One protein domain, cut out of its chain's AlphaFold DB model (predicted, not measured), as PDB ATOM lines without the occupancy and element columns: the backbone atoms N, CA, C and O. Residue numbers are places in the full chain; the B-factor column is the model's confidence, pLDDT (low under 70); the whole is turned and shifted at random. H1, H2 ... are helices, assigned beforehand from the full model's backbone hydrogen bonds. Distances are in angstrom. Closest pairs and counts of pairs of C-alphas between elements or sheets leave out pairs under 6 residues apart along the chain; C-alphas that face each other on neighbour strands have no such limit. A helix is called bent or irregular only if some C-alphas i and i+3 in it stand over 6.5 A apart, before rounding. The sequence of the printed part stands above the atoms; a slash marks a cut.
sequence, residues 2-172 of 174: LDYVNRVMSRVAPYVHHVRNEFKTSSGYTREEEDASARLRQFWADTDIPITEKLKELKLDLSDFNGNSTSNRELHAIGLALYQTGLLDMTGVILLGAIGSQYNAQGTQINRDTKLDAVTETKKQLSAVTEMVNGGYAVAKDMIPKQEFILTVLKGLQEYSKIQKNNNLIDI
ATOM      1  N   LEU A   2     143.443  18.280 129.070       67.75
ATOM      2  CA  LEU A   2     142.570  19.432 129.413       67.75
ATOM      3  C   LEU A   2     141.133  19.298 128.878       67.75
ATOM      4  O   LEU A   2     140.167  19.598 129.566       67.75
ATOM      5  N   ASP A   3     141.006  18.784 127.661       85.19
ATOM      6  CA  ASP A   3     139.725  18.559 126.994       85.19
ATOM      7  C   ASP A   3     138.816  17.543 127.730       85.19
ATOM      8  O   ASP A   3     137.607  17.734 127.810       85.19
ATOM      9  N   TYR A   4     139.385  16.509 128.366       85.56
ATOM     10  CA  TYR A   4     138.611  15.565 129.186       85.56
ATOM     11  C   TYR A   4     138.088  16.228 130.465       85.56
ATOM     12  O   TYR A   4     136.892  16.152 130.737       85.56
ATOM     13  N   VAL A   5     138.966  16.907 131.213       90.94
ATOM     14  CA  VAL A   5     138.586  17.610 132.450       90.94
ATOM     15  C   VAL A   5     137.475  18.614 132.151       90.94
ATOM     16  O   VAL A   5     136.449  18.608 132.823       90.94
ATOM     17  N   ASN A   6     137.612  19.401 131.081       92.75
ATOM     18  CA  ASN A   6     136.594  20.370 130.679       92.75
ATOM     19  C   ASN A   6     135.240  19.717 130.363       92.75
ATOM     20  O   ASN A   6     134.215  20.236 130.799       92.75
ATOM     21  N   ARG A   7     135.220  18.576 129.655       92.69
ATOM     22  CA  ARG A   7     133.978  17.835 129.370       92.69
ATOM     23  C   ARG A   7     133.309  17.290 130.626       92.69
ATOM     24  O   ARG A   7     132.096  17.392 130.764       92.69
ATOM     25  N   VAL A   8     134.079  16.700 131.539       92.81
ATOM     26  CA  VAL A   8     133.511  16.187 132.794       92.81
ATOM     27  C   VAL A   8     132.963  17.334 133.625       92.81
ATOM     28  O   VAL A   8     131.843  17.255 134.121       92.81
ATOM     29  N   MET A   9     133.714  18.427 133.743       92.94
ATOM     30  CA  MET A   9     133.291  19.573 134.538       92.94
ATOM     31  C   MET A   9     132.051  20.247 133.953       92.94
ATOM     32  O   MET A   9     131.136  20.547 134.713       92.94
ATOM     33  N   SER A  10     131.956  20.426 132.631       91.75
ATOM     34  CA  SER A  10     130.739  20.982 132.021       91.75
ATOM     35  C   SER A  10     129.513  20.104 132.271       91.75
ATOM     36  O   SER A  10     128.414  20.624 132.454       91.75
ATOM     37  N   ARG A  11     129.705  18.781 132.329       90.75
ATOM     38  CA  ARG A  11     128.630  17.815 132.539       90.75
ATOM     39  C   ARG A  11     128.203  17.680 134.000       90.75
ATOM     40  O   ARG A  11     127.015  17.549 134.281       90.75
ATOM     41  N   VAL A  12     129.163  17.685 134.919       93.44
ATOM     42  CA  VAL A  12     128.960  17.271 136.315       93.44
ATOM     43  C   VAL A  12     128.887  18.454 137.287       93.44
ATOM     44  O   VAL A  12     128.216  18.352 138.314       93.44
ATOM     45  N   ALA A  13     129.520  19.594 136.985       89.31
ATOM     46  CA  ALA A  13     129.540  20.756 137.884       89.31
ATOM     47  C   ALA A  13     128.159  21.327 138.275       89.31
ATOM     48  O   ALA A  13     128.065  21.845 139.391       89.31
ATOM     49  N   PRO A  14     127.094  21.230 137.445       92.00
ATOM     50  CA  PRO A  14     125.748  21.630 137.865       92.00
ATOM     51  C   PRO A  14     125.173  20.790 139.014       92.00
ATOM     52  O   PRO A  14     124.247  21.240 139.678       92.00
ATOM     53  N   TYR A  15     125.710  19.588 139.237       93.88
ATOM     54  CA  TYR A  15     125.178  18.612 140.187       93.88
ATOM     55  C   TYR A  15     126.101  18.386 141.384       93.88
ATOM     56  O   TYR A  15     125.650  18.286 142.522       93.88
ATOM     57  N   VAL A  16     127.411  18.318 141.144       94.50
ATOM     58  CA  VAL A  16     128.400  18.026 142.185       94.50
ATOM     59  C   VAL A  16     129.275  19.250 142.399       94.50
ATOM     60  O   VAL A  16     130.272  19.449 141.703       94.50
ATOM     61  N   HIS A  17     128.928  20.064 143.399       89.88
ATOM     62  CA  HIS A  17     129.718  21.236 143.799       89.88
ATOM     63  C   HIS A  17     130.908  20.863 144.694       89.88
ATOM     64  O   HIS A  17     132.011  21.388 144.514       89.88
ATOM     65  N   HIS A  18     130.721  19.892 145.593       90.94
ATOM     66  CA  HIS A  18     131.750  19.385 146.498       90.94
ATOM     67  C   HIS A  18     131.819  17.859 146.455       90.94
ATOM     68  O   HIS A  18     130.793  17.182 146.513       90.94
ATOM     69  N   VAL A  19     133.046  17.338 146.388       93.75
ATOM     70  CA  VAL A  19     133.322  15.900 146.341       93.75
ATOM     71  C   VAL A  19     133.419  15.326 147.752       93.75
ATOM     72  O   VAL A  19     134.283  15.751 148.534       93.75
ATOM     73  N   ARG A  20     132.584  14.330 148.060       94.19
ATOM     74  CA  ARG A  20     132.652  13.565 149.315       94.19
ATOM     75  C   ARG A  20     133.906  12.691 149.353       94.19
ATOM     76  O   ARG A  20     134.409  12.244 148.323       94.19
ATOM     77  N   ASN A  21     134.456  12.478 150.547       91.81
ATOM     78  CA  ASN A  21     135.759  11.827 150.692       91.81
ATOM     79  C   ASN A  21     135.761  10.371 150.211       91.81
ATOM     80  O   ASN A  21     136.804   9.923 149.743       91.81
ATOM     81  N   GLU A  22     134.629   9.659 150.264       91.50
ATOM     82  CA  GLU A  22     134.550   8.273 149.791       91.50
ATOM     83  C   GLU A  22     134.797   8.109 148.280       91.50
ATOM     84  O   GLU A  22     135.216   7.040 147.849       91.50
ATOM     85  N   PHE A  23     134.620   9.163 147.473       93.38
ATOM     86  CA  PHE A  23     134.856   9.105 146.023       93.38
ATOM     87  C   PHE A  23     136.269   9.496 145.608       93.38
ATOM     88  O   PHE A  23     136.596   9.404 144.423       93.38
ATOM     89  N   LYS A  24     137.107   9.956 146.540       91.44
ATOM     90  CA  LYS A  24     138.472  10.403 146.240       91.44
ATOM     91  C   LYS A  24     139.420   9.210 146.175       91.44
ATOM     92  O   LYS A  24     139.333   8.291 146.982       91.44
ATOM     93  N   THR A  25     140.348   9.253 145.225       87.75
ATOM     94  CA  THR A  25     141.404   8.248 145.032       87.75
ATOM     95  C   THR A  25     142.757   8.925 144.880       87.75
ATOM     96  O   THR A  25     142.820  10.138 144.688       87.75
ATOM     97  N   SER A  26     143.838   8.150 144.948       81.31
ATOM     98  CA  SER A  26     145.192   8.620 144.676       81.31
ATOM     99  C   SER A  26     145.827   7.764 143.572       81.31
ATOM    100  O   SER A  26     146.743   6.983 143.811       81.31
ATOM    101  N   SER A  27     145.341   7.912 142.334       69.19
ATOM    102  CA  SER A  27     145.709   7.066 141.181       69.19
ATOM    103  C   SER A  27     146.992   7.484 140.459       69.19
ATOM    104  O   SER A  27     147.300   6.917 139.413       69.19
ATOM    105  N   GLY A  28     147.707   8.498 140.954       73.00
ATOM    106  CA  GLY A  28     148.846   9.093 140.246       73.00
ATOM    107  C   GLY A  28     148.460  10.018 139.085       73.00
ATOM    108  O   GLY A  28     149.343  10.439 138.341       73.00
ATOM    109  N   TYR A  29     147.172  10.343 138.925       82.50
ATOM    110  CA  TYR A  29     146.721  11.402 138.022       82.50
ATOM    111  C   TYR A  29     147.076  12.796 138.557       82.50
ATOM    112  O   TYR A  29     147.431  12.968 139.729       82.50
ATOM    113  N   THR A  30     146.958  13.810 137.694       88.69
ATOM    114  CA  THR A  30     147.021  15.208 138.141       88.69
ATOM    115  C   THR A  30     145.881  15.515 139.114       88.69
ATOM    116  O   THR A  30     144.861  14.822 139.157       88.69
ATOM    117  N   ARG A  31     146.034  16.575 139.914       89.25
ATOM    118  CA  ARG A  31     145.018  16.962 140.901       89.25
ATOM    119  C   ARG A  31     143.678  17.281 140.235       89.25
ATOM    120  O   ARG A  31     142.635  16.937 140.784       89.25
ATOM    121  N   GLU A  32     143.709  17.928 139.075       90.69
ATOM    122  CA  GLU A  32     142.526  18.278 138.293       90.69
ATOM    123  C   GLU A  32     141.806  17.035 137.756       90.69
ATOM    124  O   GLU A  32     140.577  16.970 137.778       90.69
ATOM    125  N   GLU A  33     142.556  16.030 137.307       90.44
ATOM    126  CA  GLU A  33     142.002  14.763 136.826       90.44
ATOM    127  C   GLU A  33     141.393  13.938 137.962       90.44
ATOM    128  O   GLU A  33     140.288  13.426 137.799       90.44
ATOM    129  N   GLU A  34     142.050  13.855 139.124       91.12
ATOM    130  CA  GLU A  34     141.459  13.192 140.295       91.12
ATOM    131  C   GLU A  34     140.174  13.893 140.758       91.12
ATOM    132  O   GLU A  34     139.211  13.212 141.107       91.12
ATOM    133  N   ASP A  35     140.124  15.232 140.738       92.31
ATOM    134  CA  ASP A  35     138.906  15.974 141.097       92.31
ATOM    135  C   ASP A  35     137.773  15.700 140.099       92.31
ATOM    136  O   ASP A  35     136.658  15.376 140.510       92.31
ATOM    137  N   ALA A  36     138.061  15.747 138.794       93.75
ATOM    138  CA  ALA A  36     137.088  15.431 137.749       93.75
ATOM    139  C   ALA A  36     136.567  13.989 137.874       93.75
ATOM    140  O   ALA A  36     135.354  13.765 137.910       93.75
ATOM    141  N   SER A  37     137.465  13.010 138.011       93.31
ATOM    142  CA  SER A  37     137.105  11.606 138.212       93.31
ATOM    143  C   SER A  37     136.279  11.401 139.480       93.31
ATOM    144  O   SER A  37     135.274  10.694 139.449       93.31
ATOM    145  N   ALA A  38     136.648  12.025 140.599       94.38
ATOM    146  CA  ALA A  38     135.915  11.866 141.849       94.38
ATOM    147  C   ALA A  38     134.513  12.500 141.789       94.38
ATOM    148  O   ALA A  38     133.548  11.886 142.250       94.38
ATOM    149  N   ARG A  39     134.364  13.669 141.146       96.19
ATOM    150  CA  ARG A  39     133.044  14.259 140.851       96.19
ATOM    151  C   ARG A  39     132.196  13.333 140.001       96.19
ATOM    152  O   ARG A  39     131.016  13.174 140.278       96.19
ATOM    153  N   LEU A  40     132.793  12.715 138.987       96.06
ATOM    154  CA  LEU A  40     132.085  11.809 138.097       96.06
ATOM    155  C   LEU A  40     131.592  10.548 138.820       96.06
ATOM    156  O   LEU A  40     130.449  10.139 138.624       96.06
ATOM    157  N   ARG A  41     132.412   9.960 139.700       96.19
ATOM    158  CA  ARG A  41     131.991   8.829 140.546       96.19
ATOM    159  C   ARG A  41     130.817   9.216 141.437       96.19
ATOM    160  O   ARG A  41     129.832   8.484 141.484       96.19
ATOM    161  N   GLN A  42     130.902  10.378 142.086       96.88
ATOM    162  CA  GLN A  42     129.823  10.890 142.924       96.88
ATOM    163  C   GLN A  42     128.552  11.158 142.112       96.88
ATOM    164  O   GLN A  42     127.485  10.710 142.506       96.88
ATOM    165  N   PHE A  43     128.661  11.803 140.950       97.25
ATOM    166  CA  PHE A  43     127.538  12.054 140.047       97.25
ATOM    167  C   PHE A  43     126.794  10.772 139.687       97.25
ATOM    168  O   PHE A  43     125.569  10.723 139.718       97.25
ATOM    169  N   TRP A  44     127.529   9.705 139.378       97.38
ATOM    170  CA  TRP A  44     126.919   8.413 139.111       97.38
ATOM    171  C   TRP A  44     126.293   7.785 140.359       97.38
ATOM    172  O   TRP A  44     125.207   7.223 140.240       97.38
ATOM    173  N   ALA A  45     126.906   7.931 141.534       96.25
ATOM    174  CA  ALA A  45     126.408   7.382 142.796       96.25
ATOM    175  C   ALA A  45     125.206   8.137 143.398       96.25
ATOM    176  O   ALA A  45     124.388   7.522 144.078       96.25
ATOM    177  N   ASP A  46     125.084   9.441 143.151       95.94
ATOM    178  CA  ASP A  46     124.041  10.311 143.704       95.94
ATOM    179  C   ASP A  46     122.664   9.928 143.124       95.94
ATOM    180  O   ASP A  46     122.415  10.046 141.922       95.94
ATOM    181  N   THR A  47     121.779   9.368 143.957       94.00
ATOM    182  CA  THR A  47     120.494   8.776 143.526       94.00
ATOM    183  C   THR A  47     119.366   9.791 143.359       94.00
ATOM    184  O   THR A  47     118.312   9.452 142.832       94.00
ATOM    185  N   ASP A  48     119.567  11.020 143.820       95.06
ATOM    186  CA  ASP A  48     118.670  12.163 143.636       95.06
ATOM    187  C   ASP A  48     118.697  12.716 142.202       95.06
ATOM    188  O   ASP A  48     117.757  13.392 141.789       95.06
ATOM    189  N   ILE A  49     119.727  12.377 141.420       94.81
ATOM    190  CA  ILE A  49     119.821  12.702 139.996       94.81
ATOM    191  C   ILE A  49     119.264  11.515 139.185       94.81
ATOM    192  O   ILE A  49     119.882  10.444 139.167       94.81
ATOM    193  N   PRO A  50     118.130  11.664 138.474       94.62
ATOM    194  CA  PRO A  50     117.559  10.579 137.678       94.62
ATOM    195  C   PRO A  50     118.498  10.126 136.558       94.62
ATOM    196  O   PRO A  50     119.189  10.944 135.945       94.62
ATOM    197  N   ILE A  51     118.474   8.836 136.209       95.44
ATOM    198  CA  ILE A  51     119.332   8.301 135.140       95.44
ATOM    199  C   ILE A  51     119.074   8.962 133.779       95.44
ATOM    200  O   ILE A  51     120.000   9.148 132.992       95.44
ATOM    201  N   THR A  52     117.830   9.372 133.518       93.12
ATOM    202  CA  THR A  52     117.435  10.099 132.304       93.12
ATOM    203  C   THR A  52     118.100  11.465 132.210       93.12
ATOM    204  O   THR A  52     118.456  11.883 131.114       93.12
ATOM    205  N   GLU A  53     118.327  12.136 133.340       94.31
ATOM    206  CA  GLU A  53     119.083  13.386 133.383       94.31
ATOM    207  C   GLU A  53     120.590  13.103 133.287       94.31
ATOM    208  O   GLU A  53     121.290  13.753 132.511       94.31
ATOM    209  N   LYS A  54     121.094  12.058 133.968       95.00
ATOM    210  CA  LYS A  54     122.512  11.659 133.874       95.00
ATOM    211  C   LYS A  54     122.950  11.352 132.450       95.00
ATOM    212  O   LYS A  54     124.038  11.756 132.044       95.00
ATOM    213  N   LEU A  55     122.095  10.675 131.690       93.75
ATOM    214  CA  LEU A  55     122.350  10.247 130.315       93.75
ATOM    215  C   LEU A  55     121.681  11.139 129.263       93.75
ATOM    216  O   LEU A  55     121.697  10.817 128.077       93.75
ATOM    217  N   LYS A  56     121.134  12.290 129.660       86.44
ATOM    218  CA  LYS A  56     120.558  13.272 128.735       86.44
ATOM    219  C   LYS A  56     121.575  13.666 127.670       86.44
ATOM    220  O   LYS A  56     122.734  13.877 127.994       86.44
ATOM    221  N   GLU A  57     121.176  13.799 126.413       84.62
ATOM    222  CA  GLU A  57     122.095  14.122 125.301       84.62
ATOM    223  C   GLU A  57     123.102  13.013 124.936       84.62
ATOM    224  O   GLU A  57     123.842  13.178 123.962       84.62
ATOM    225  N   LEU A  58     123.113  11.863 125.629       88.12
ATOM    226  CA  LEU A  58     123.839  10.691 125.147       88.12
ATOM    227  C   LEU A  58     123.143  10.181 123.878       88.12
ATOM    228  O   LEU A  58     122.084   9.560 123.933       88.12
ATOM    229  N   LYS A  59     123.758  10.433 122.720       85.88
ATOM    230  CA  LYS A  59     123.287   9.968 121.403       85.88
ATOM    231  C   LYS A  59     123.727   8.528 121.125       85.88
ATOM    232  O   LYS A  59     124.299   8.243 120.076       85.88
ATOM    233  N   LEU A  60     123.514   7.645 122.095       88.12
ATOM    234  CA  LEU A  60     123.798   6.220 121.981       88.12
ATOM    235  C   LEU A  60     122.490   5.449 122.130       88.12
ATOM    236  O   LEU A  60     121.756   5.646 123.101       88.12
ATOM    237  N   ASP A  61     122.214   4.582 121.162       90.00
ATOM    238  CA  ASP A  61     121.135   3.617 121.296       90.00
ATOM    239  C   ASP A  61     121.588   2.485 122.223       90.00
ATOM    240  O   ASP A  61     122.575   1.795 121.959       90.00
ATOM    241  N   LEU A  62     120.894   2.351 123.346       92.69
ATOM    242  CA  LEU A  62     121.111   1.329 124.358       92.69
ATOM    243  C   LEU A  62     119.868   0.441 124.502       92.69
ATOM    244  O   LEU A  62     119.818  -0.341 125.449       92.69
ATOM    245  N   SER A  63     118.872   0.503 123.606       91.94
ATOM    246  CA  SER A  63     117.615  -0.253 123.762       91.94
ATOM    247  C   SER A  63     117.822  -1.767 123.851       91.94
ATOM    248  O   SER A  63     117.054  -2.462 124.520       91.94
ATOM    249  N   ASP A  64     118.889  -2.264 123.224       91.81
ATOM    250  CA  ASP A  64     119.275  -3.679 123.223       91.81
ATOM    251  C   ASP A  64     120.365  -4.018 124.250       91.81
ATOM    252  O   ASP A  64     120.747  -5.182 124.401       91.81
ATOM    253  N   PHE A  65     120.869  -3.025 124.989       95.50
ATOM    254  CA  PHE A  65     121.878  -3.256 126.012       95.50
ATOM    255  C   PHE A  65     121.323  -4.114 127.157       95.50
ATOM    256  O   PHE A  65     120.360  -3.763 127.837       95.50
ATOM    257  N   ASN A  66     121.993  -5.231 127.436       95.00
ATOM    258  CA  ASN A  66     121.697  -6.079 128.580       95.00
ATOM    259  C   ASN A  66     122.973  -6.336 129.384       95.00
ATOM    260  O   ASN A  66     123.799  -7.157 128.997       95.00
ATOM    261  N   GLY A  67     123.100  -5.687 130.545       93.94
ATOM    262  CA  GLY A  67     124.240  -5.871 131.448       93.94
ATOM    263  C   GLY A  67     124.447  -7.313 131.931       93.94
ATOM    264  O   GLY A  67     125.557  -7.661 132.316       93.94
ATOM    265  N   ASN A  68     123.425  -8.172 131.850       95.50
ATOM    266  CA  ASN A  68     123.526  -9.591 132.207       95.50
ATOM    267  C   ASN A  68     123.912 -10.484 131.006       95.50
ATOM    268  O   ASN A  68     124.020 -11.701 131.145       95.50
ATOM    269  N   SER A  69     124.031  -9.911 129.804       97.06
ATOM    270  CA  SER A  69     124.357 -10.626 128.570       97.06
ATOM    271  C   SER A  69     125.014  -9.681 127.560       97.06
ATOM    272  O   SER A  69     124.407  -9.281 126.566       97.06
ATOM    273  N   THR A  70     126.268  -9.322 127.825       97.31
ATOM    274  CA  THR A  70     127.064  -8.409 126.990       97.31
ATOM    275  C   THR A  70     128.506  -8.895 126.879       97.31
ATOM    276  O   THR A  70     128.943  -9.724 127.670       97.31
ATOM    277  N   SER A  71     129.241  -8.420 125.883       97.62
ATOM    278  CA  SER A  71     130.646  -8.744 125.635       97.62
ATOM    279  C   SER A  71     131.582  -7.602 126.038       97.62
ATOM    280  O   SER A  71     131.202  -6.431 126.056       97.62
ATOM    281  N   ASN A  72     132.857  -7.916 126.276       97.25
ATOM    282  CA  ASN A  72     133.890  -6.906 126.515       97.25
ATOM    283  C   ASN A  72     134.011  -5.898 125.363       97.25
ATOM    284  O   ASN A  72     134.278  -4.720 125.602       97.25
ATOM    285  N   ARG A  73     133.807  -6.337 124.111       96.69
ATOM    286  CA  ARG A  73     133.793  -5.438 122.946       96.69
ATOM    287  C   ARG A  73     132.685  -4.389 123.054       96.69
ATOM    288  O   ARG A  73     132.972  -3.210 122.858       96.69
ATOM    289  N   GLU A  74     131.457  -4.806 123.354       97.25
ATOM    290  CA  GLU A  74     130.312  -3.898 123.521       97.25
ATOM    291  C   GLU A  74     130.536  -2.946 124.700       97.25
ATOM    292  O   GLU A  74     130.402  -1.734 124.547       97.25
ATOM    293  N   LEU A  75     130.968  -3.478 125.847       97.94
ATOM    294  CA  LEU A  75     131.282  -2.696 127.044       97.94
ATOM    295  C   LEU A  75     132.354  -1.633 126.784       97.94
ATOM    296  O   LEU A  75     132.206  -0.485 127.199       97.94
ATOM    297  N   HIS A  76     133.414  -1.985 126.056       97.00
ATOM    298  CA  HIS A  76     134.459  -1.034 125.689       97.00
ATOM    299  C   HIS A  76     133.942   0.054 124.736       97.00
ATOM    300  O   HIS A  76     134.263   1.227 124.919       97.00
ATOM    301  N   ALA A  77     133.115  -0.308 123.749       96.31
ATOM    302  CA  ALA A  77     132.516   0.654 122.823       96.31
ATOM    303  C   ALA A  77     131.588   1.648 123.545       96.31
ATOM    304  O   ALA A  77     131.701   2.857 123.337       96.31
ATOM    305  N   ILE A  78     130.736   1.154 124.451       97.06
ATOM    306  CA  ILE A  78     129.897   1.993 125.317       97.06
ATOM    307  C   ILE A  78     130.778   2.891 126.192       97.06
ATOM    308  O   ILE A  78     130.538   4.094 126.282       97.06
ATOM    309  N   GLY A  79     131.840   2.338 126.784       97.06
ATOM    310  CA  GLY A  79     132.791   3.100 127.589       97.06
ATOM    311  C   GLY A  79     133.406   4.271 126.823       97.06
ATOM    312  O   GLY A  79     133.430   5.390 127.331       97.06
ATOM    313  N   LEU A  80     133.843   4.050 125.581       95.75
ATOM    314  CA  LEU A  80     134.384   5.111 124.727       95.75
ATOM    315  C   LEU A  80     133.350   6.208 124.437       95.75
ATOM    316  O   LEU A  80     133.692   7.390 124.507       95.75
ATOM    317  N   ALA A  81     132.092   5.846 124.173       95.06
ATOM    318  CA  ALA A  81     131.020   6.820 123.966       95.06
ATOM    319  C   ALA A  81     130.744   7.659 125.232       95.06
ATOM    320  O   ALA A  81     130.580   8.881 125.163       95.06
ATOM    321  N   LEU A  82     130.761   7.032 126.412       95.88
ATOM    322  CA  LEU A  82     130.632   7.748 127.685       95.88
ATOM    323  C   LEU A  82     131.841   8.659 127.953       95.88
ATOM    324  O   LEU A  82     131.683   9.787 128.415       95.88
ATOM    325  N   TYR A  83     133.054   8.225 127.612       94.50
ATOM    326  CA  TYR A  83     134.254   9.053 127.745       94.50
ATOM    327  C   TYR A  83     134.217  10.298 126.846       94.50
ATOM    328  O   TYR A  83     134.563  11.406 127.272       94.50
ATOM    329  N   GLN A  84     133.747  10.143 125.607       92.12
ATOM    330  CA  GLN A  84     133.582  11.250 124.661       92.12
ATOM    331  C   GLN A  84     132.573  12.300 125.141       92.12
ATOM    332  O   GLN A  84     132.696  13.467 124.778       92.12
ATOM    333  N   THR A  85     131.618  11.910 125.984       91.94
ATOM    334  CA  THR A  85     130.580  12.793 126.539       91.94
ATOM    335  C   THR A  85     130.892  13.298 127.951       91.94
ATOM    336  O   THR A  85     130.093  14.028 128.529       91.94
ATOM    337  N   GLY A  86     132.054  12.949 128.519       93.19
ATOM    338  CA  GLY A  86     132.412  13.332 129.892       93.19
ATOM    339  C   GLY A  86     131.636  12.568 130.971       93.19
ATOM    340  O   GLY A  86     131.600  13.001 132.118       93.19
ATOM    341  N   LEU A  87     131.019  11.437 130.614       95.62
ATOM    342  CA  LEU A  87     130.258  10.560 131.509       95.62
ATOM    343  C   LEU A  87     131.064   9.349 132.001       95.62
ATOM    344  O   LEU A  87     130.583   8.601 132.852       95.62
ATOM    345  N   LEU A  88     132.286   9.157 131.497       95.44
ATOM    346  CA  LEU A  88     133.244   8.161 131.982       95.44
ATOM    347  C   LEU A  88     134.671   8.724 131.915       95.44
ATOM    348  O   LEU A  88     134.983   9.534 131.044       95.44
ATOM    349  N   ASP A  89     135.542   8.306 132.831       92.88
ATOM    350  CA  ASP A  89     136.979   8.579 132.762       92.88
ATOM    351  C   ASP A  89     137.723   7.438 132.044       92.88
ATOM    352  O   ASP A  89     137.164   6.364 131.820       92.88
ATOM    353  N   MET A  90     138.978   7.651 131.634       90.88
ATOM    354  CA  MET A  90     139.706   6.624 130.867       90.88
ATOM    355  C   MET A  90     139.957   5.351 131.692       90.88
ATOM    356  O   MET A  90     139.927   4.248 131.148       90.88
ATOM    357  N   THR A  91     140.150   5.484 133.011       91.75
ATOM    358  CA  THR A  91     140.217   4.323 133.913       91.75
ATOM    359  C   THR A  91     138.920   3.519 133.843       91.75
ATOM    360  O   THR A  91     138.953   2.297 133.745       91.75
ATOM    361  N   GLY A  92     137.777   4.193 133.817       95.06
ATOM    362  CA  GLY A  92     136.464   3.596 133.710       95.06
ATOM    363  C   GLY A  92     136.262   2.883 132.376       95.06
ATOM    364  O   GLY A  92     135.746   1.773 132.364       95.06
ATOM    365  N   VAL A  93     136.739   3.450 131.261       96.44
ATOM    366  CA  VAL A  93     136.722   2.773 129.946       96.44
ATOM    367  C   VAL A  93     137.480   1.447 130.002       96.44
ATOM    368  O   VAL A  93     137.004   0.429 129.492       96.44
ATOM    369  N   ILE A  94     138.666   1.460 130.621       94.44
ATOM    370  CA  ILE A  94     139.514   0.274 130.763       94.44
ATOM    371  C   ILE A  94     138.818  -0.763 131.643       94.44
ATOM    372  O   ILE A  94     138.686  -1.910 131.228       94.44
ATOM    373  N   LEU A  95     138.343  -0.365 132.825       95.38
ATOM    374  CA  LEU A  95     137.706  -1.282 133.767       95.38
ATOM    375  C   LEU A  95     136.417  -1.875 133.196       95.38
ATOM    376  O   LEU A  95     136.247  -3.086 133.259       95.38
ATOM    377  N   LEU A  96     135.561  -1.057 132.575       96.75
ATOM    378  CA  LEU A  96     134.323  -1.504 131.934       96.75
ATOM    379  C   LEU A  96     134.614  -2.512 130.812       96.75
ATOM    380  O   LEU A  96     134.008  -3.578 130.757       96.75
ATOM    381  N   GLY A  97     135.591  -2.217 129.949       96.06
ATOM    382  CA  GLY A  97     136.010  -3.118 128.875       96.06
ATOM    383  C   GLY A  97     136.748  -4.373 129.351       96.06
ATOM    384  O   GLY A  97     136.861  -5.324 128.581       96.06
ATOM    385  N   ALA A  98     137.236  -4.407 130.595       95.62
ATOM    386  CA  ALA A  98     138.016  -5.510 131.157       95.62
ATOM    387  C   ALA A  98     137.219  -6.447 132.088       95.62
ATOM    388  O   ALA A  98     137.787  -7.383 132.660       95.62
ATOM    389  N   ILE A  99     135.914  -6.215 132.263       97.00
ATOM    390  CA  ILE A  99     135.059  -7.039 133.129       97.00
ATOM    391  C   ILE A  99     135.115  -8.500 132.683       97.00
ATOM    392  O   ILE A  99     134.827  -8.807 131.532       97.00
ATOM    393  N   GLY A 100     135.498  -9.406 133.584       95.50
ATOM    394  CA  GLY A 100     135.578 -10.837 133.281       95.50
ATOM    395  C   GLY A 100     136.558 -11.212 132.159       95.50
ATOM    396  O   GLY A 100     136.469 -12.323 131.639       95.50
ATOM    397  N   SER A 101     137.477 -10.324 131.757       96.19
ATOM    398  CA  SER A 101     138.441 -10.613 130.692       96.19
ATOM    399  C   SER A 101     139.326 -11.811 131.029       96.19
ATOM    400  O   SER A 101     139.858 -11.933 132.130       96.19
ATOM    401  N   GLN A 102     139.538 -12.665 130.033       95.81
ATOM    402  CA  GLN A 102     140.445 -13.805 130.080       95.81
ATOM    403  C   GLN A 102     141.506 -13.634 129.002       95.81
ATOM    404  O   GLN A 102     141.191 -13.274 127.866       95.81
ATOM    405  N   TYR A 103     142.755 -13.924 129.350       95.75
ATOM    406  CA  TYR A 103     143.904 -13.754 128.468       95.75
ATOM    407  C   TYR A 103     144.627 -15.085 128.283       95.75
ATOM    408  O   TYR A 103     144.716 -15.885 129.214       95.75
ATOM    409  N   ASN A 104     145.146 -15.329 127.080       96.25
ATOM    410  CA  ASN A 104     146.072 -16.437 126.852       96.25
ATOM    411  C   ASN A 104     147.475 -16.111 127.399       96.25
ATOM    412  O   ASN A 104     147.742 -15.004 127.869       96.25
ATOM    413  N   ALA A 105     148.399 -17.069 127.295       96.31
ATOM    414  CA  ALA A 105     149.778 -16.915 127.769       96.31
ATOM    415  C   ALA A 105     150.562 -15.778 127.078       96.31
ATOM    416  O   ALA A 105     151.583 -15.338 127.594       96.31
ATOM    417  N   GLN A 106     150.096 -15.298 125.923       96.69
ATOM    418  CA  GLN A 106     150.691 -14.189 125.174       96.69
ATOM    419  C   GLN A 106     150.077 -12.828 125.550       96.69
ATOM    420  O   GLN A 106     150.457 -11.812 124.975       96.69
ATOM    421  N   GLY A 107     149.126 -12.791 126.492       94.06
ATOM    422  CA  GLY A 107     148.431 -11.566 126.894       94.06
ATOM    423  C   GLY A 107     147.326 -11.126 125.930       94.06
ATOM    424  O   GLY A 107     146.818 -10.013 126.048       94.06
ATOM    425  N   THR A 108     146.915 -11.977 124.985       95.06
ATOM    426  CA  THR A 108     145.790 -11.698 124.084       95.06
ATOM    427  C   THR A 108     144.483 -12.091 124.752       95.06
ATOM    428  O   THR A 108     144.340 -13.220 125.227       95.06
ATOM    429  N   GLN A 109     143.506 -11.181 124.760       95.12
ATOM    430  CA  GLN A 109     142.178 -11.475 125.292       95.12
ATOM    431  C   GLN A 109     141.468 -12.519 124.419       95.12
ATOM    432  O   GLN A 109     141.288 -12.303 123.222       95.12
ATOM    433  N   ILE A 110     141.037 -13.627 125.022       96.69
ATOM    434  CA  ILE A 110     140.427 -14.766 124.314       96.69
ATOM    435  C   ILE A 110     138.898 -14.778 124.359       96.69
ATOM    436  O   ILE A 110     138.273 -15.436 123.537       96.69
ATOM    437  N   ASN A 111     138.286 -14.033 125.279       96.00
ATOM    438  CA  ASN A 111     136.835 -14.005 125.485       96.00
ATOM    439  C   ASN A 111     136.191 -12.661 125.106       96.00
ATOM    440  O   ASN A 111     135.103 -12.342 125.572       96.00
ATOM    441  N   ARG A 112     136.855 -11.863 124.261       95.44
ATOM    442  CA  ARG A 112     136.449 -10.482 123.944       95.44
ATOM    443  C   ARG A 112     135.005 -10.355 123.432       95.44
ATOM    444  O   ARG A 112     134.359  -9.343 123.697       95.44
ATOM    445  N   ASP A 113     134.532 -11.370 122.712       97.19
ATOM    446  CA  ASP A 113     133.200 -11.426 122.089       97.19
ATOM    447  C   ASP A 113     132.246 -12.390 122.802       97.19
ATOM    448  O   ASP A 113     131.095 -12.561 122.400       97.19
ATOM    449  N   THR A 114     132.714 -13.040 123.866       97.06
ATOM    450  CA  THR A 114     131.893 -13.945 124.662       97.06
ATOM    451  C   THR A 114     130.956 -13.122 125.535       97.06
ATOM    452  O   THR A 114     131.394 -12.222 126.251       97.06
ATOM    453  N   LYS A 115     129.658 -13.433 125.484       97.56
ATOM    454  CA  LYS A 115     128.681 -12.794 126.366       97.56
ATOM    455  C   LYS A 115     128.880 -13.261 127.804       97.56
ATOM    456  O   LYS A 115     129.031 -14.455 128.058       97.56
ATOM    457  N   LEU A 116     128.827 -12.315 128.728       97.19
ATOM    458  CA  LEU A 116     128.939 -12.514 130.163       97.19
ATOM    459  C   LEU A 116     127.886 -11.682 130.904       97.19
ATOM    460  O   LEU A 116     127.283 -10.759 130.345       97.19
ATOM    461  N   ASP A 117     127.673 -12.024 132.171       98.06
ATOM    462  CA  ASP A 117     126.907 -11.201 133.103       98.06
ATOM    463  C   ASP A 117     127.852 -10.181 133.749       98.06
ATOM    464  O   ASP A 117     128.537 -10.473 134.732       98.06
ATOM    465  N   ALA A 118     127.914  -8.984 133.165       97.75
ATOM    466  CA  ALA A 118     128.843  -7.940 133.576       97.75
ATOM    467  C   ALA A 118     128.538  -7.448 134.991       97.75
ATOM    468  O   ALA A 118     129.455  -7.173 135.759       97.75
ATOM    469  N   VAL A 119     127.259  -7.397 135.374       96.94
ATOM    470  CA  VAL A 119     126.847  -6.997 136.723       96.94
ATOM    471  C   VAL A 119     127.354  -8.000 137.756       96.94
ATOM    472  O   VAL A 119     127.880  -7.604 138.799       96.94
ATOM    473  N   THR A 120     127.200  -9.295 137.485       97.75
ATOM    474  CA  THR A 120     127.691 -10.357 138.367       97.75
ATOM    475  C   THR A 120     129.218 -10.377 138.425       97.75
ATOM    476  O   THR A 120     129.777 -10.455 139.519       97.75
ATOM    477  N   GLU A 121     129.908 -10.248 137.291       97.94
ATOM    478  CA  GLU A 121     131.375 -10.225 137.255       97.94
ATOM    479  C   GLU A 121     131.961  -8.999 137.974       97.94
ATOM    480  O   GLU A 121     132.877  -9.151 138.783       97.94
ATOM    481  N   THR A 122     131.397  -7.799 137.799       97.56
ATOM    482  CA  THR A 122     131.835  -6.610 138.552       97.56
ATOM    483  C   THR A 122     131.610  -6.773 140.057       97.56
ATOM    484  O   THR A 122     132.471  -6.395 140.849       97.56
ATOM    485  N   LYS A 123     130.499  -7.388 140.492       97.50
ATOM    486  CA  LYS A 123     130.283  -7.694 141.920       97.50
ATOM    487  C   LYS A 123     131.343  -8.651 142.467       97.50
ATOM    488  O   LYS A 123     131.847  -8.413 143.558       97.50
ATOM    489  N   LYS A 124     131.708  -9.697 141.717       97.50
ATOM    490  CA  LYS A 124     132.793 -10.616 142.109       97.50
ATOM    491  C   LYS A 124     134.127  -9.881 142.242       97.50
ATOM    492  O   LYS A 124     134.826 -10.076 143.231       97.50
ATOM    493  N   GLN A 125     134.458  -9.016 141.281       95.62
ATOM    494  CA  GLN A 125     135.673  -8.196 141.322       95.62
ATOM    495  C   GLN A 125     135.687  -7.260 142.541       95.62
ATOM    496  O   GLN A 125     136.702  -7.173 143.228       95.62
ATOM    497  N   LEU A 126     134.559  -6.615 142.855       95.62
ATOM    498  CA  LEU A 126     134.419  -5.769 144.043       95.62
ATOM    499  C   LEU A 126     134.600  -6.564 145.347       95.62
ATOM    500  O   LEU A 126     135.321  -6.110 146.237       95.62
ATOM    501  N   SER A 127     134.003  -7.757 145.454       97.00
ATOM    502  CA  SER A 127     134.198  -8.639 146.613       97.00
ATOM    503  C   SER A 127     135.664  -9.037 146.778       97.00
ATOM    504  O   SER A 127     136.207  -8.884 147.868       97.00
ATOM    505  N   ALA A 128     136.333  -9.449 145.698       95.25
ATOM    506  CA  ALA A 128     137.747  -9.822 145.735       95.25
ATOM    507  C   ALA A 128     138.646  -8.654 146.182       95.25
ATOM    508  O   ALA A 128     139.513  -8.824 147.035       95.25
ATOM    509  N   VAL A 129     138.411  -7.442 145.662       94.81
ATOM    510  CA  VAL A 129     139.138  -6.235 146.097       94.81
ATOM    511  C   VAL A 129     138.881  -5.938 147.579       94.81
ATOM    512  O   VAL A 129     139.812  -5.606 148.311       94.81
ATOM    513  N   THR A 130     137.639  -6.088 148.041       95.50
ATOM    514  CA  THR A 130     137.269  -5.875 149.450       95.50
ATOM    515  C   THR A 130     137.974  -6.875 150.369       95.50
ATOM    516  O   THR A 130     138.517  -6.490 151.403       95.50
ATOM    517  N   GLU A 131     138.032  -8.148 149.977       96.19
ATOM    518  CA  GLU A 131     138.767  -9.190 150.700       96.19
ATOM    519  C   GLU A 131     140.267  -8.885 150.775       96.19
ATOM    520  O   GLU A 131     140.857  -9.006 151.847       96.19
ATOM    521  N   MET A 132     140.880  -8.407 149.685       95.56
ATOM    522  CA  MET A 132     142.284  -7.974 149.694       95.56
ATOM    523  C   MET A 132     142.523  -6.828 150.684       95.56
ATOM    524  O   MET A 132     143.489  -6.863 151.449       95.56
ATOM    525  N   VAL A 133     141.645  -5.823 150.710       94.44
ATOM    526  CA  VAL A 133     141.751  -4.705 151.664       94.44
ATOM    527  C   VAL A 133     141.621  -5.202 153.104       94.44
ATOM    528  O   VAL A 133     142.449  -4.847 153.943       94.44
ATOM    529  N   ASN A 134     140.649  -6.074 153.381       94.25
ATOM    530  CA  ASN A 134     140.465  -6.682 154.702       94.25
ATOM    531  C   ASN A 134     141.652  -7.575 155.109       94.25
ATOM    532  O   ASN A 134     141.972  -7.669 156.291       94.25
ATOM    533  N   GLY A 135     142.335  -8.179 154.135       94.62
ATOM    534  CA  GLY A 135     143.579  -8.931 154.312       94.62
ATOM    535  C   GLY A 135     144.836  -8.069 154.494       94.62
ATOM    536  O   GLY A 135     145.932  -8.616 154.581       94.62
ATOM    537  N   GLY A 136     144.708  -6.738 154.546       92.50
ATOM    538  CA  GLY A 136     145.814  -5.813 154.810       92.50
ATOM    539  C   GLY A 136     146.518  -5.262 153.565       92.50
ATOM    540  O   GLY A 136     147.477  -4.498 153.695       92.50
ATOM    541  N   TYR A 137     146.043  -5.571 152.353       91.50
ATOM    542  CA  TYR A 137     146.596  -5.014 151.116       91.50
ATOM    543  C   TYR A 137     146.062  -3.599 150.871       91.50
ATOM    544  O   TYR A 137     145.207  -3.370 150.018       91.50
ATOM    545  N   ALA A 138     146.596  -2.623 151.610       84.62
ATOM    546  CA  ALA A 138     146.157  -1.224 151.557       84.62
ATOM    547  C   ALA A 138     146.188  -0.613 150.141       84.62
ATOM    548  O   ALA A 138     145.361   0.240 149.828       84.62
ATOM    549  N   VAL A 139     147.083  -1.088 149.265       83.12
ATOM    550  CA  VAL A 139     147.170  -0.653 147.857       83.12
ATOM    551  C   VAL A 139     145.887  -0.930 147.057       83.12
ATOM    552  O   VAL A 139     145.608  -0.239 146.083       83.12
ATOM    553  N   ALA A 140     145.066  -1.899 147.478       88.62
ATOM    554  CA  ALA A 140     143.800  -2.229 146.828       88.62
ATOM    555  C   ALA A 140     142.655  -1.264 147.197       88.62
ATOM    556  O   ALA A 140     141.617  -1.272 146.537       88.62
ATOM    557  N   LYS A 141     142.830  -0.406 148.215       89.06
ATOM    558  CA  LYS A 141     141.770   0.484 148.718       89.06
ATOM    559  C   LYS A 141     141.227   1.417 147.637       89.06
ATOM    560  O   LYS A 141     140.018   1.594 147.537       89.06
ATOM    561  N   ASP A 142     142.102   1.929 146.779       89.19
ATOM    562  CA  ASP A 142     141.728   2.837 145.692       89.19
ATOM    563  C   ASP A 142     140.939   2.150 144.567       89.19
ATOM    564  O   ASP A 142     140.358   2.829 143.719       89.19
ATOM    565  N   MET A 143     140.901   0.811 144.536       90.62
ATOM    566  CA  MET A 143     140.096   0.061 143.570       90.62
ATOM    567  C   MET A 143     138.635  -0.079 143.990       90.62
ATOM    568  O   MET A 143     137.792  -0.209 143.108       90.62
ATOM    569  N   ILE A 144     138.309  -0.006 145.286       92.56
ATOM    570  CA  ILE A 144     136.920  -0.091 145.770       92.56
ATOM    571  C   ILE A 144     136.031   0.975 145.107       92.56
ATOM    572  O   ILE A 144     135.123   0.589 144.367       92.56
ATOM    573  N   PRO A 145     136.313   2.290 145.240       92.44
ATOM    574  CA  PRO A 145     135.457   3.316 144.644       92.44
ATOM    575  C   PRO A 145     135.429   3.247 143.111       92.44
ATOM    576  O   PRO A 145     134.461   3.672 142.484       92.44
ATOM    577  N   LYS A 146     136.468   2.689 142.473       92.81
ATOM    578  CA  LYS A 146     136.509   2.485 141.016       92.81
ATOM    579  C   LYS A 146     135.604   1.333 140.577       92.81
ATOM    580  O   LYS A 146     134.902   1.465 139.579       92.81
ATOM    581  N   GLN A 147     135.576   0.232 141.322       94.81
ATOM    582  CA  GLN A 147     134.689  -0.900 141.045       94.81
ATOM    583  C   GLN A 147     133.221  -0.564 141.343       94.81
ATOM    584  O   GLN A 147     132.337  -0.889 140.550       94.81
ATOM    585  N   GLU A 148     132.950   0.160 142.433       95.50
ATOM    586  CA  GLU A 148     131.611   0.683 142.744       95.50
ATOM    587  C   GLU A 148     131.105   1.639 141.661       95.50
ATOM    588  O   GLU A 148     129.937   1.579 141.261       95.50
ATOM    589  N   PHE A 149     132.000   2.479 141.140       96.12
ATOM    590  CA  PHE A 149     131.701   3.368 140.029       96.12
ATOM    591  C   PHE A 149     131.280   2.594 138.776       96.12
ATOM    592  O   PHE A 149     130.204   2.855 138.239       96.12
ATOM    593  N   ILE A 150     132.055   1.588 138.354       97.50
ATOM    594  CA  ILE A 150     131.704   0.741 137.202       97.50
ATOM    595  C   ILE A 150     130.374   0.017 137.410       97.50
ATOM    596  O   ILE A 150     129.536  -0.004 136.506       97.50
ATOM    597  N   LEU A 151     130.140  -0.530 138.604       97.44
ATOM    598  CA  LEU A 151     128.880  -1.194 138.922       97.44
ATOM    599  C   LEU A 151     127.687  -0.236 138.809       97.44
ATOM    600  O   LEU A 151     126.620  -0.622 138.329       97.44
ATOM    601  N   THR A 152     127.863   1.008 139.247       97.19
ATOM    602  CA  THR A 152     126.831   2.046 139.173       97.19
ATOM    603  C   THR A 152     126.559   2.467 137.732       97.19
ATOM    604  O   THR A 152     125.395   2.543 137.334       97.19
ATOM    605  N   VAL A 153     127.608   2.637 136.922       97.56
ATOM    606  CA  VAL A 153     127.490   2.908 135.482       97.56
ATOM    607  C   VAL A 153     126.707   1.793 134.786       97.56
ATOM    608  O   VAL A 153     125.721   2.075 134.111       97.56
ATOM    609  N   LEU A 154     127.073   0.523 134.996       97.50
ATOM    610  CA  LEU A 154     126.379  -0.627 134.398       97.50
ATOM    611  C   LEU A 154     124.888  -0.655 134.737       97.50
ATOM    612  O   LEU A 154     124.051  -0.840 133.853       97.50
ATOM    613  N   LYS A 155     124.553  -0.463 136.017       96.00
ATOM    614  CA  LYS A 155     123.160  -0.440 136.474       96.00
ATOM    615  C   LYS A 155     122.380   0.697 135.828       96.00
ATOM    616  O   LYS A 155     121.271   0.459 135.358       96.00
ATOM    617  N   GLY A 156     122.960   1.894 135.760       96.12
ATOM    618  CA  GLY A 156     122.309   3.034 135.124       96.12
ATOM    619  C   GLY A 156     122.127   2.845 133.616       96.12
ATOM    620  O   GLY A 156     121.048   3.107 133.096       96.12
ATOM    621  N   LEU A 157     123.116   2.292 132.906       96.69
ATOM    622  CA  LEU A 157     122.963   1.935 131.489       96.69
ATOM    623  C   LEU A 157     121.831   0.919 131.278       96.69
ATOM    624  O   LEU A 157     121.029   1.060 130.358       96.69
ATOM    625  N   GLN A 158     121.729  -0.084 132.151       95.44
ATOM    626  CA  GLN A 158     120.672  -1.093 132.087       95.44
ATOM    627  C   GLN A 158     119.290  -0.524 132.438       95.44
ATOM    628  O   GLN A 158     118.283  -0.973 131.893       95.44
ATOM    629  N   GLU A 159     119.212   0.447 133.345       95.00
ATOM    630  CA  GLU A 159     117.976   1.175 133.636       95.00
ATOM    631  C   GLU A 159     117.543   2.025 132.439       95.00
ATOM    632  O   GLU A 159     116.402   1.929 131.990       95.00
ATOM    633  N   TYR A 160     118.469   2.784 131.859       94.75
ATOM    634  CA  TYR A 160     118.200   3.637 130.708       94.75
ATOM    635  C   TYR A 160     117.822   2.847 129.451       94.75
ATOM    636  O   TYR A 160     116.897   3.234 128.742       94.75
ATOM    637  N   SER A 161     118.454   1.691 129.228       94.75
ATOM    638  CA  SER A 161     118.068   0.737 128.183       94.75
ATOM    639  C   SER A 161     116.587   0.349 128.272       94.75
ATOM    640  O   SER A 161     115.862   0.400 127.277       94.75
ATOM    641  N   LYS A 162     116.095   0.034 129.480       93.62
ATOM    642  CA  LYS A 162     114.676  -0.295 129.701       93.62
ATOM    643  C   LYS A 162     113.763   0.885 129.376       93.62
ATOM    644  O   LYS A 162     112.693   0.677 128.812       93.62
ATOM    645  N   ILE A 163     114.180   2.105 129.714       91.31
ATOM    646  CA  ILE A 163     113.428   3.330 129.405       91.31
ATOM    647  C   ILE A 163     113.343   3.534 127.887       91.31
ATOM    648  O   ILE A 163     112.245   3.708 127.366       91.31
ATOM    649  N   GLN A 164     114.468   3.447 127.169       90.69
ATOM    650  CA  GLN A 164     114.492   3.559 125.706       90.69
ATOM    651  C   GLN A 164     113.624   2.489 125.043       90.69
ATOM    652  O   GLN A 164     112.807   2.803 124.183       90.69
ATOM    653  N   LYS A 165     113.734   1.235 125.493       89.50
ATOM    654  CA  LYS A 165     112.912   0.137 124.985       89.50
ATOM    655  C   LYS A 165     111.418   0.395 125.178       89.50
ATOM    656  O   LYS A 165     110.643   0.158 124.261       89.50
ATOM    657  N   ASN A 166     111.009   0.899 126.342       85.56
ATOM    658  CA  ASN A 166     109.608   1.224 126.605       85.56
ATOM    659  C   ASN A 166     109.109   2.390 125.740       85.56
ATOM    660  O   ASN A 166     108.005   2.305 125.214       85.56
ATOM    661  N   ASN A 167     109.916   3.437 125.544       81.19
ATOM    662  CA  ASN A 167     109.553   4.563 124.678       81.19
ATOM    663  C   ASN A 167     109.402   4.117 123.214       81.19
ATOM    664  O   ASN A 167     108.384   4.409 122.594       81.19
ATOM    665  N   ASN A 168     110.338   3.305 122.710       76.00
ATOM    666  CA  ASN A 168     110.277   2.759 121.352       76.00
ATOM    667  C   ASN A 168     109.041   1.874 121.127       76.00
ATOM    668  O   ASN A 168     108.548   1.797 120.010       76.00
ATOM    669  N   LEU A 169     108.542   1.190 122.166       70.31
ATOM    670  CA  LEU A 169     107.312   0.393 122.090       70.31
ATOM    671  C   LEU A 169     106.044   1.263 122.065       70.31
ATOM    672  O   LEU A 169     105.049   0.858 121.470       70.31
ATOM    673  N   ILE A 170     106.068   2.437 122.701       62.81
ATOM    674  CA  ILE A 170     104.943   3.385 122.708       62.81
ATOM    675  C   ILE A 170     104.825   4.092 121.346       62.81
ATOM    676  O   ILE A 170     103.710   4.314 120.873       62.81
ATOM    677  N   ASP A 171     105.949   4.337 120.666       59.91
ATOM    678  CA  ASP A 171     106.000   4.968 119.336       59.91
ATOM    679  C   ASP A 171     105.443   4.091 118.186       59.91
ATOM    680  O   ASP A 171     105.315   4.564 117.061       59.91
ATOM    681  N   ILE A 172     105.044   2.834 118.439       52.25
ATOM    682  CA  ILE A 172     104.456   1.914 117.431       52.25
ATOM    683  C   ILE A 172     102.922   2.093 117.308       52.25
ATOM    684  O   ILE A 172     102.228   1.250 116.745       52.25
TER     685      ILE A 172
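Overview. This is residues 2 to 172 of the 174 residues of an uncharacterized protein of Pseudomonas gingeri (UniProt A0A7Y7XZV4). One long helix, H7, makes the longest axis, with H6 folded back along part of it as a helical hairpin. A smaller hairpin of H4 and H5 crosses H7, H5 packing on it, and H2 packs on H7 too, with H1 on H2. The printed part has 171 residues with seven named helices, H1 to H7, and no named strand: all helix, compact, with a radius of gyration of the C-alphas of 16.3 A and spans of 56 by 42 by 28 A.

Arrangement. H1, residues 2 to 12, touches H2, residues 31 to 45, at a shallow tilt of 31 degrees, the same way; their closest C-alphas, of Val 5 and Ala 36, are 5.9 A apart. H7, residues 138 to 170, is the hub, touching four helices. Residues 41 to 45 of H2 alone touch it, closest at the C-alphas of Arg 41 and Phe 149, 5.5 A, at a steep tilt of 49 degrees. H3, residues 51 to 54, touches H7, closest at C-alphas 51 and 156, 6.1 A. H4, residues 72 to 84, and H5, residues 90 to 97, form a hairpin at 25 degrees, closest at C-alphas 76 and 97, 4.1 A. H5 touches H7 at a steep tilt of 67 degrees, closest at C-alphas 96 and 150, 6.3 A. H6, residues 118 to 134, forms a hairpin with H7 at 19 degrees, closest at C-alphas 126 and 147, 5.7 A. Every O i to N i+4 pair is within hydrogen-bond range in H1, H2, H4, H5 and H6, and 24 of 29 in H7; H3 is too short for one.

Along the chain. H1 begins at C-alpha 2 (142.570, 19.432, 129.413). H2 spans 21.0 A, H6 24.1 A and H7 50.5 A, ending at C-alpha 170 (104.943, 3.385, 122.708). H7 is only just irregular: C-alphas 139 and 142 are 6.8 A apart.

Size, cuts and confidence. The C-alphas farthest apart, of Gly 136 and Ile 172, are 56.3 A apart. The printed part has no cut. The links H1 to H2, H3 to H4 and H5 to H6 are long. Residues 2, 27 and 170 to 172 have pLDDT under 70.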